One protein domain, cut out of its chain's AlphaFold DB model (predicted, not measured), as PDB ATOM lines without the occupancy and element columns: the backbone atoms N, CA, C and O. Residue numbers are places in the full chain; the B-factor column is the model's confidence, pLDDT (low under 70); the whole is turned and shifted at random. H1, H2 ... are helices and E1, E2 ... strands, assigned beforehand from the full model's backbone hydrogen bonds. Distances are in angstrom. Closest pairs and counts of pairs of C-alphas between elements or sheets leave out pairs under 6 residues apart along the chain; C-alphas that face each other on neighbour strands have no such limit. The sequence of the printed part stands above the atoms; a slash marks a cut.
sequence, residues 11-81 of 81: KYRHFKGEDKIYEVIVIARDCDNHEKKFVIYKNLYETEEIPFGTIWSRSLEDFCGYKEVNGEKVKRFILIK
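What this domain is: This is residues 11 to 81 of the 81 residues of the protein "DUF1653 domain-containing protein" of uncultured archaeon (UniProt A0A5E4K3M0). What is the main shape? A strongly twisted sheet of five strands curls like part of a barrel, with the short helix H1 beside its strand E3 and a small separate hairpin, E5 and E6, off to one side. E6 runs on into E7, the edge strand of the large sheet. What is it made of? The printed part has 71 residues, mostly strand, in the order E1 E2 E3 E4 H1 E5 E6 E7; the large sheet runs E4, E3, E2, E1, E7, all antiparallel. It is only just compact, close to loose, with a radius of gyration of the C-alphas of 13.0 A and spans of 35 by 31 by 25 A.

How they stand to each other: How do the large sheet's strands pair? Edge strand E4, residues 55 to 59, is antiparallel to E3, residues 37 to 43, at 148 degrees, with N 39 and O 58 within hydrogen-bond range at 2.8 A. E3 is antiparallel to E2, residues 21 to 29, at 152 degrees, with N 28 and O 38 at 2.8 A. E2 bends by 57 degrees at residue 25. How does the sheet go on? E1, residues 11 to 14, is antiparallel to E2, with N 12 and O 22 at 2.8 A, and E1 to E4 form a meander, each strand the antiparallel neighbour of the one before. The other edge strand, E7, residues 77 to 80, is antiparallel to E1 at 139 degrees, with N 13 and O 78 at 2.8 A. Where is the helix? H1, residues 60 to 64, is on the sheet at a height of 6.3 A, only just over none of the strands, as 2 of its 5 C-alphas fall on E3; its closest C-alpha pair with E3 is Leu 60 and Phe 38, 4.9 A. Its O i to N i+4 pair is within hydrogen-bond range. And the hairpin? E5, residues 66 to 69, and E6, residues 72 to 75, form a hairpin at 141 degrees, with N 67 and O 74 at 2.8 A. E5 and E7 are only just apart, their closest C-alphas 8.1 A from each other.

Where its parts are: Which strands are longest? E2 measures 23.4 A from first to last C-alpha, E3 19.5 A and E4 13.8 A. Where are the anchors? C-alpha 11 of E1 is at (125.020, 121.638, 89.395), and C-alpha 80 of E7 is at (126.315, 125.055, 93.641).

The domain as a whole: How far does it reach? The two C-alphas farthest apart, those of Cys 31 and Asn 70, are 36.8 A from each other. Are there cuts, long links or weak places? The printed part has no cut; the link E3 to E4, 11 residues, is long. The mean pLDDT of the printed part is 97.0, and no printed residue is under 70.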
ATOM      1  N   LYS A  11     124.608 120.494  90.200       98.56
ATOM      2  CA  LYS A  11     125.020 121.638  89.395       98.56
ATOM      3  C   LYS A  11     126.377 122.145  89.842       98.56
ATOM      4  O   LYS A  11     126.646 122.292  91.031       98.56
ATOM      5  N   TYR A  12     127.218 122.466  88.873       98.56
ATOM      6  CA  TYR A  12     128.565 122.956  89.103       98.56
ATOM      7  C   TYR A  12     128.817 124.229  88.314       98.56
ATOM      8  O   TYR A  12     128.451 124.344  87.145       98.56
ATOM      9  N   ARG A  13     129.517 125.168  88.942       98.44
ATOM     10  CA  ARG A  13     130.016 126.386  88.310       98.44
ATOM     11  C   ARG A  13     131.484 126.216  87.951       98.44
ATOM     12  O   ARG A  13     132.289 125.823  88.798       98.44
ATOM     13  N   HIS A  14     131.840 126.510  86.706       97.88
ATOM     14  CA  HIS A  14     133.229 126.490  86.258       97.88
ATOM     15  C   HIS A  14     133.965 127.751  86.721       97.88
ATOM     16  O   HIS A  14     133.408 128.847  86.700       97.88
ATOM     17  N   PHE A  15     135.255 127.639  87.040       95.94
ATOM     18  CA  PHE A  15     136.081 128.770  87.498       95.94
ATOM     19  C   PHE A  15     136.188 129.954  86.511       95.94
ATOM     20  O   PHE A  15     136.737 130.990  86.860       95.94
ATOM     21  N   LYS A  16     135.704 129.803  85.270       94.94
ATOM     22  CA  LYS A  16     135.853 130.801  84.193       94.94
ATOM     23  C   LYS A  16     134.800 131.908  84.229       94.94
ATOM     24  O   LYS A  16     134.982 132.901  83.539       94.94
ATOM     25  N   GLY A  17     133.707 131.733  84.962       94.56
ATOM     26  CA  GLY A  17     132.634 132.720  84.981       94.56
ATOM     27  C   GLY A  17     131.452 132.273  85.821       94.56
ATOM     28  O   GLY A  17     131.262 131.079  86.066       94.56
ATOM     29  N   GLU A  18     130.665 133.241  86.280       94.31
ATOM     30  CA  GLU A  18     129.473 132.977  87.091       94.31
ATOM     31  C   GLU A  18     128.328 132.355  86.292       94.31
ATOM     32  O   GLU A  18     127.582 131.531  86.814       94.31
ATOM     33  N   ASP A  19     128.269 132.666  85.000       95.19
ATOM     34  CA  ASP A  19     127.312 132.158  84.021       95.19
ATOM     35  C   ASP A  19     127.668 130.757  83.488       95.19
ATOM     36  O   ASP A  19     126.855 130.106  82.833       95.19
ATOM     37  N   LYS A  20     128.879 130.255  83.765       97.69
ATOM     38  CA  LYS A  20     129.357 128.950  83.280       97.69
ATOM     39  C   LYS A  20     128.894 127.820  84.194       97.69
ATOM     40  O   LYS A  20     129.695 127.192  84.892       97.69
ATOM     41  N   ILE A  21     127.583 127.592  84.186       98.50
ATOM     42  CA  ILE A  21     126.900 126.568  84.979       98.50
ATOM     43  C   ILE A  21     126.702 125.301  84.149       98.50
ATOM     44  O   ILE A  21     126.365 125.351  82.967       98.50
ATOM     45  N   TYR A  22     126.891 124.158  84.795       98.69
ATOM     46  CA  TYR A  22     126.738 122.837  84.212       98.69
ATOM     47  C   TYR A  22     125.955 121.919  85.147       98.69
ATOM     48  O   TYR A  22     125.981 122.109  86.359       98.69
ATOM     49  N   GLU A  23     125.300 120.907  84.592       98.69
ATOM     50  CA  GLU A  23     124.582 119.863  85.329       98.69
ATOM     51  C   GLU A  23     125.184 118.501  85.002       98.69
ATOM     52  O   GLU A  23     125.364 118.159  83.828       98.69
ATOM     53  N   VAL A  24     125.491 117.722  86.036       98.75
ATOM     54  CA  VAL A  24     125.987 116.357  85.883       98.75
ATOM     55  C   VAL A  24     124.843 115.453  85.451       98.75
ATOM     56  O   VAL A  24     123.795 115.397  86.087       98.75
ATOM     57  N   ILE A  25     125.064 114.712  84.370       98.75
ATOM     58  CA  ILE A  25     124.125 113.717  83.862       98.75
ATOM     59  C   ILE A  25     124.427 112.375  84.529       98.75
ATOM     60  O   ILE A  25     123.544 111.789  85.153       98.75
ATOM     61  N   VAL A  26     125.667 111.889  84.411       98.56
ATOM     62  CA  VAL A  26     126.085 110.569  84.911       98.56
ATOM     63  C   VAL A  26     127.614 110.451  84.976       98.56
ATOM     64  O   VAL A  26     128.330 111.195  84.304       98.56
ATOM     65  N   ILE A  27     128.116 109.481  85.744       98.38
ATOM     66  CA  ILE A  27     129.509 109.023  85.674       98.38
ATOM     67  C   ILE A  27     129.607 107.842  84.703       98.38
ATOM     68  O   ILE A  27     128.989 106.800  84.913       98.38
ATOM     69  N   ALA A  28     130.394 107.999  83.643       98.19
ATOM     70  CA  ALA A  28     130.707 106.942  82.688       98.19
ATOM     71  C   ALA A  28     132.035 106.254  83.038       98.19
ATOM     72  O   ALA A  28     132.914 106.851  83.664       98.19
ATOM     73  N   ARG A  29     132.195 105.003  82.596       97.81
ATOM     74  CA  ARG A  29     133.470 104.273  82.624       97.81
ATOM     75  C   ARG A  29     133.989 104.104  81.204       97.81
ATOM     76  O   ARG A  29     133.201 103.923  80.280       97.81
ATOM     77  N   ASP A  30     135.301 104.184  81.054       97.31
ATOM     78  CA  ASP A  30     135.994 103.881  79.804       97.31
ATOM     79  C   ASP A  30     135.887 102.379  79.490       97.31
ATOM     80  O   ASP A  30     135.988 101.561  80.407       97.31
ATOM     81  N   CYS A  31     135.649 102.010  78.228       96.75
ATOM     82  CA  CYS A  31     135.481 100.607  77.834       96.75
ATOM     83  C   CYS A  31     136.801  99.834  77.754       96.75
ATOM     84  O   CYS A  31     136.789  98.617  77.919       96.75
ATOM     85  N   ASP A  32     137.920 100.526  77.533       97.44
ATOM     86  CA  ASP A  32     139.242  99.908  77.450       97.44
ATOM     87  C   ASP A  32     139.902  99.850  78.836       97.44
ATOM     88  O   ASP A  32     140.700  98.955  79.117       97.44
ATOM     89  N   ASN A  33     139.549 100.778  79.736       96.62
ATOM     90  CA  ASN A  33     140.003 100.787  81.126       96.62
ATOM     91  C   ASN A  33     138.885 101.158  82.119       96.62
ATOM     92  O   ASN A  33     138.679 102.326  82.445       96.62
ATOM     93  N   HIS A  34     138.241 100.154  82.716       93.44
ATOM     94  CA  HIS A  34     137.119 100.345  83.645       93.44
ATOM     95  C   HIS A  34     137.428 101.155  84.922       93.44
ATOM     96  O   HIS A  34     136.490 101.595  85.595       93.44
ATOM     97  N   GLU A  35     138.699 101.347  85.283       94.50
ATOM     98  CA  GLU A  35     139.090 102.196  86.418       94.50
ATOM     99  C   GLU A  35     139.018 103.686  86.061       94.50
ATOM    100  O   GLU A  35     138.813 104.535  86.932       94.50
ATOM    101  N   LYS A  36     139.125 104.013  84.769       96.69
ATOM    102  CA  LYS A  36     139.047 105.379  84.270       96.69
ATOM    103  C   LYS A  36     137.591 105.819  84.172       96.69
ATOM    104  O   LYS A  36     136.798 105.308  83.377       96.69
ATOM    105  N   LYS A  37     137.248 106.812  84.986       97.88
ATOM    106  CA  LYS A  37     135.903 107.384  85.069       97.88
ATOM    107  C   LYS A  37     135.843 108.757  84.418       97.88
ATOM    108  O   LYS A  37     136.791 109.544  84.490       97.88
ATOM    109  N   PHE A  38     134.693 109.059  83.832       98.56
ATOM    110  CA  PHE A  38     134.388 110.336  83.208       98.56
ATOM    111  C   PHE A  38     133.101 110.912  83.781       98.56
ATOM    112  O   PHE A  38     132.113 110.203  83.939       98.56
ATOM    113  N   VAL A  39     133.093 112.216  84.029       98.75
ATOM    114  CA  VAL A  39     131.866 112.966  84.284       98.75
ATOM    115  C   VAL A  39     131.255 113.317  82.934       98.75
ATOM    116  O   VAL A  39     131.912 113.951  82.102       98.75
ATOM    117  N   ILE A  40     130.008 112.905  82.726       98.81
ATOM    118  CA  ILE A  40     129.178 113.315  81.595       98.81
ATOM    119  C   ILE A  40     128.228 114.398  82.096       98.81
ATOM    120  O   ILE A  40     127.488 114.182  83.055       98.81
ATOM    121  N   TYR A  41     128.272 115.575  81.484       98.75
ATOM    122  CA  TYR A  41     127.572 116.768  81.966       98.75
ATOM    123  C   TYR A  41     127.135 117.658  80.804       98.75
ATOM    124  O   TYR A  41     127.696 117.571  79.714       98.75
ATOM    125  N   LYS A  42     126.147 118.525  81.033       98.75
ATOM    126  CA  LYS A  42     125.654 119.500  80.045       98.75
ATOM    127  C   LYS A  42     125.809 120.932  80.542       98.75
ATOM    128  O   LYS A  42     125.714 121.165  81.745       98.75
ATOM    129  N   ASN A  43     126.032 121.894  79.649       98.56
ATOM    130  CA  ASN A  43     125.968 123.321  79.996       98.56
ATOM    131  C   ASN A  43     124.521 123.791  80.184       98.56
ATOM    132  O   ASN A  43     123.626 123.392  79.443       98.56
ATOM    133  N   LEU A  44     124.323 124.694  81.144       98.38
ATOM    134  CA  LEU A  44     123.066 125.394  81.426       98.38
ATOM    135  C   LEU A  44     123.127 126.874  80.999       98.38
ATOM    136  O   LEU A  44     122.556 127.745  81.649       98.38
ATOM    137  N   TYR A  45     123.856 127.154  79.925       96.94
ATOM    138  CA  TYR A  45     123.990 128.464  79.284       96.94
ATOM    139  C   TYR A  45     124.129 128.248  77.776       96.94
ATOM    140  O   TYR A  45     124.370 127.122  77.357       96.94
ATOM    141  N   GLU A  46     124.046 129.291  76.961       97.62
ATOM    142  CA  GLU A  46     124.368 129.218  75.531       97.62
ATOM    143  C   GLU A  46     125.373 130.301  75.136       97.62
ATOM    144  O   GLU A  46     125.548 131.298  75.839       97.62
ATOM    145  N   THR A  47     126.080 130.072  74.036       96.06
ATOM    146  CA  THR A  47     126.890 131.073  73.334       96.06
ATOM    147  C   THR A  47     126.620 130.954  71.837       96.06
ATOM    148  O   THR A  47     125.983 129.999  71.400       96.06
ATOM    149  N   GLU A  48     127.148 131.882  71.037       97.19
ATOM    150  CA  GLU A  48     127.037 131.827  69.568       97.19
ATOM    151  C   GLU A  48     127.544 130.498  68.974       97.19
ATOM    152  O   GLU A  48     127.026 130.031  67.965       97.19
ATOM    153  N   GLU A  49     128.529 129.864  69.620       96.81
ATOM    154  CA  GLU A  49     129.154 128.616  69.161       96.81
ATOM    155  C   GLU A  49     128.659 127.362  69.898       96.81
ATOM    156  O   GLU A  49     128.772 126.253  69.375       96.81
ATOM    157  N   ILE A  50     128.163 127.506  71.133       96.25
ATOM    158  CA  ILE A  50     127.835 126.383  72.018       96.25
ATOM    159  C   ILE A  50     126.351 126.461  72.392       96.25
ATOM    160  O   ILE A  50     125.985 127.253  73.265       96.25
ATOM    161  N   PRO A  51     125.501 125.604  71.798       98.25
ATOM    162  CA  PRO A  51     124.090 125.532  72.146       98.25
ATOM    163  C   PRO A  51     123.861 125.177  73.618       98.25
ATOM    164  O   PRO A  51     124.649 124.445  74.238       98.25
ATOM    165  N   PHE A  52     122.737 125.641  74.167       98.38
ATOM    166  CA  PHE A  52     122.258 125.208  75.478       98.38
ATOM    167  C   PHE A  52     122.140 123.680  75.543       98.38
ATOM    168  O   PHE A  52     121.623 123.043  74.626       98.38
ATOM    169  N   GLY A  53     122.601 123.079  76.642       98.44
ATOM    170  CA  GLY A  53     122.492 121.636  76.851       98.44
ATOM    171  C   GLY A  53     123.506 120.779  76.082       98.44
ATOM    172  O   GLY A  53     123.364 119.557  76.083       98.44
ATOM    173  N   THR A  54     124.531 121.374  75.463       98.69
ATOM    174  CA  THR A  54     125.653 120.634  74.857       98.69
ATOM    175  C   THR A  54     126.288 119.680  75.876       98.69
ATOM    176  O   THR A  54     126.632 120.072  76.992       98.69
ATOM    177  N   ILE A  55     126.452 118.413  75.487       98.75
ATOM    178  CA  ILE A  55     126.984 117.352  76.349       98.75
ATOM    179  C   ILE A  55     128.505 117.278  76.218       98.75
ATOM    180  O   ILE A  55     129.053 117.258  75.118       98.75
ATOM    181  N   TRP A  56     129.182 117.174  77.358       98.62
ATOM    182  CA  TRP A  56     130.629 117.080  77.476       98.62
ATOM    183  C   TRP A  56     131.024 115.834  78.261       98.62
ATOM    184  O   TRP A  56     130.333 115.429  79.197       98.62
ATOM    185  N   SER A  57     132.189 115.278  77.933       98.50
ATOM    186  CA  SER A  57     132.891 114.302  78.762       98.50
ATOM    187  C   SER A  57     134.188 114.911  79.295       98.50
ATOM    188  O   SER A  57     134.878 115.679  78.619       98.50
ATOM    189  N   ARG A  58     134.523 114.616  80.550       98.31
ATOM    190  CA  ARG A  58     135.797 115.004  81.173       98.31
ATOM    191  C   ARG A  58     136.197 113.940  82.182       98.31
ATOM    192  O   ARG A  58     135.316 113.374  82.818       98.31
ATOM    193  N   SER A  59     137.489 113.645  82.333       97.94
ATOM    194  CA  SER A  59     137.916 112.677  83.351       97.94
ATOM    195  C   SER A  59     137.483 113.138  84.746       97.94
ATOM    196  O   SER A  59     137.460 114.339  85.029       97.94
ATOM    197  N   LEU A  60     137.142 112.183  85.613       98.06
ATOM    198  CA  LEU A  60     136.726 112.454  86.991       98.06
ATOM    199  C   LEU A  60     137.782 113.278  87.741       98.06
ATOM    200  O   LEU A  60     137.458 114.269  88.391       98.06
ATOM    201  N   GLU A  61     139.052 112.916  87.570       96.69
ATOM    202  CA  GLU A  61     140.192 113.608  88.176       96.69
ATOM    203  C   GLU A  61     140.296 115.070  87.737       96.69
ATOM    204  O   GLU A  61     140.526 115.951  88.563       96.69
ATOM    205  N   ASP A  62     140.106 115.353  86.447       97.25
ATOM    206  CA  ASP A  62     140.220 116.717  85.935       97.25
ATOM    207  C   ASP A  62     138.982 117.557  86.267       97.25
ATOM    208  O   ASP A  62     139.112 118.761  86.484       97.25
ATOM    209  N   PHE A  63     137.795 116.946  86.333       98.19
ATOM    210  CA  PHE A  63     136.564 117.616  86.756       98.19
ATOM    211  C   PHE A  63     136.618 118.009  88.241       98.19
ATOM    212  O   PHE A  63     136.416 119.176  88.574       98.19
ATOM    213  N   CYS A  64     136.958 117.067  89.125       97.62
ATOM    214  CA  CYS A  64     137.078 117.308  90.569       97.62
ATOM    215  C   CYS A  64     138.396 118.001  90.964       97.62
ATOM    216  O   CYS A  64     138.601 118.349  92.130       97.62
ATOM    217  N   GLY A  65     139.299 118.179  90.001       96.69
ATOM    218  CA  GLY A  65     140.627 118.732  90.194       96.69
ATOM    219  C   GLY A  65     140.677 120.255  90.304       96.69
ATOM    220  O   GLY A  65     139.678 120.970  90.427       96.69
ATOM    221  N   TYR A  66     141.907 120.758  90.243       96.81
ATOM    222  CA  TYR A  66     142.227 122.175  90.368       96.81
ATOM    223  C   TYR A  66     142.849 122.711  89.079       96.81
ATOM    224  O   TYR A  66     143.442 121.962  88.300       96.81
ATOM    225  N   LYS A  67     142.756 124.024  88.883       95.38
ATOM    226  CA  LYS A  67     143.535 124.773  87.903       95.38
ATOM    227  C   LYS A  67     144.350 125.863  88.574       95.38
ATOM    228  O   LYS A  67     143.987 126.350  89.637       95.38
ATOM    229  N   GLU A  68     145.451 126.211  87.927       95.62
ATOM    230  CA  GLU A  68     146.238 127.382  88.271       95.62
ATOM    231  C   GLU A  68     145.718 128.568  87.457       95.62
ATOM    232  O   GLU A  68     145.616 128.490  86.230       95.62
ATOM    233  N   VAL A  69     145.328 129.634  88.146       92.69
ATOM    234  CA  VAL A  69     144.829 130.877  87.555       92.69
ATOM    235  C   VAL A  69     145.528 132.011  88.283       92.69
ATOM    236  O   VAL A  69     145.381 132.137  89.492       92.69
ATOM    237  N   ASN A  70     146.322 132.810  87.567       92.81
ATOM    238  CA  ASN A  70     147.110 133.908  88.148       92.81
ATOM    239  C   ASN A  70     148.007 133.476  89.333       92.81
ATOM    240  O   ASN A  70     148.171 134.223  90.290       92.81
ATOM    241  N   GLY A  71     148.569 132.262  89.279       94.50
ATOM    242  CA  GLY A  71     149.398 131.695  90.353       94.50
ATOM    243  C   GLY A  71     148.611 131.113  91.535       94.50
ATOM    244  O   GLY A  71     149.209 130.554  92.452       94.50
ATOM    245  N   GLU A  72     147.277 131.190  91.521       94.94
ATOM    246  CA  GLU A  72     146.420 130.614  92.555       94.94
ATOM    247  C   GLU A  72     145.818 129.277  92.122       94.94
ATOM    248  O   GLU A  72     145.361 129.097  90.989       94.94
ATOM    249  N   LYS A  73     145.766 128.326  93.058       96.69
ATOM    250  CA  LYS A  73     145.159 127.011  92.849       96.69
ATOM    251  C   LYS A  73     143.663 127.061  93.168       96.69
ATOM    252  O   LYS A  73     143.270 127.022  94.331       96.69
ATOM    253  N   VAL A  74     142.824 127.065  92.135       96.56
ATOM    254  CA  VAL A  74     141.356 127.118  92.248       96.56
ATOM    255  C   VAL A  74     140.717 125.791  91.846       96.56
ATOM    256  O   VAL A  74     141.233 125.084  90.981       96.56
ATOM    257  N   LYS A  75     139.585 125.422  92.457       97.12
ATOM    258  CA  LYS A  75     138.808 124.259  91.995       97.12
ATOM    259  C   LYS A  75     138.307 124.518  90.581       97.12
ATOM    260  O   LYS A  75     137.813 125.608  90.298       97.12
ATOM    261  N   ARG A  76     138.392 123.515  89.706       97.50
ATOM    262  CA  ARG A  76     137.900 123.665  88.335       97.50
ATOM    263  C   ARG A  76     136.388 123.886  88.313       97.50
ATOM    264  O   ARG A  76     135.905 124.796  87.641       97.50
ATOM    265  N   PHE A  77     135.678 123.028  89.036       98.12
ATOM    266  CA  PHE A  77     134.234 123.053  89.189       98.12
ATOM    267  C   PHE A  77     133.884 123.150  90.672       98.12
ATOM    268  O   PHE A  77     134.438 122.438  91.512       98.12
ATOM    269  N   ILE A  78     132.963 124.050  90.995       97.69
ATOM    270  CA  ILE A  78     132.474 124.281  92.352       97.69
ATOM    271  C   ILE A  78     130.999 123.892  92.373       97.69
ATOM    272  O   ILE A  78     130.223 124.438  91.590       97.69
ATOM    273  N   LEU A  79     130.626 122.949  93.243       97.81
ATOM    274  CA  LEU A  79     129.229 122.564  93.452       97.81
ATOM    275  C   LEU A  79     128.425 123.794  93.894       97.81
ATOM    276  O   LEU A  79     128.842 124.508  94.811       97.81
ATOM    277  N   ILE A  80     127.281 124.024  93.256       96.81
ATOM    278  CA  ILE A  80     126.315 125.055  93.641       96.81
ATOM    279  C   ILE A  80     125.057 124.376  94.193       96.81
ATOM    280  O   ILE A  80     124.631 123.345  93.674       96.81
ATOM    281  N   LYS A  81     124.520 124.925  95.285       81.94
ATOM    282  CA  LYS A  81     123.286 124.456  95.929       81.94
ATOM    283  C   LYS A  81     122.078 125.200  95.384       81.94
ATOM    284  O   LYS A  81     122.240 126.403  95.089       81.94
TER     285      LYS A  81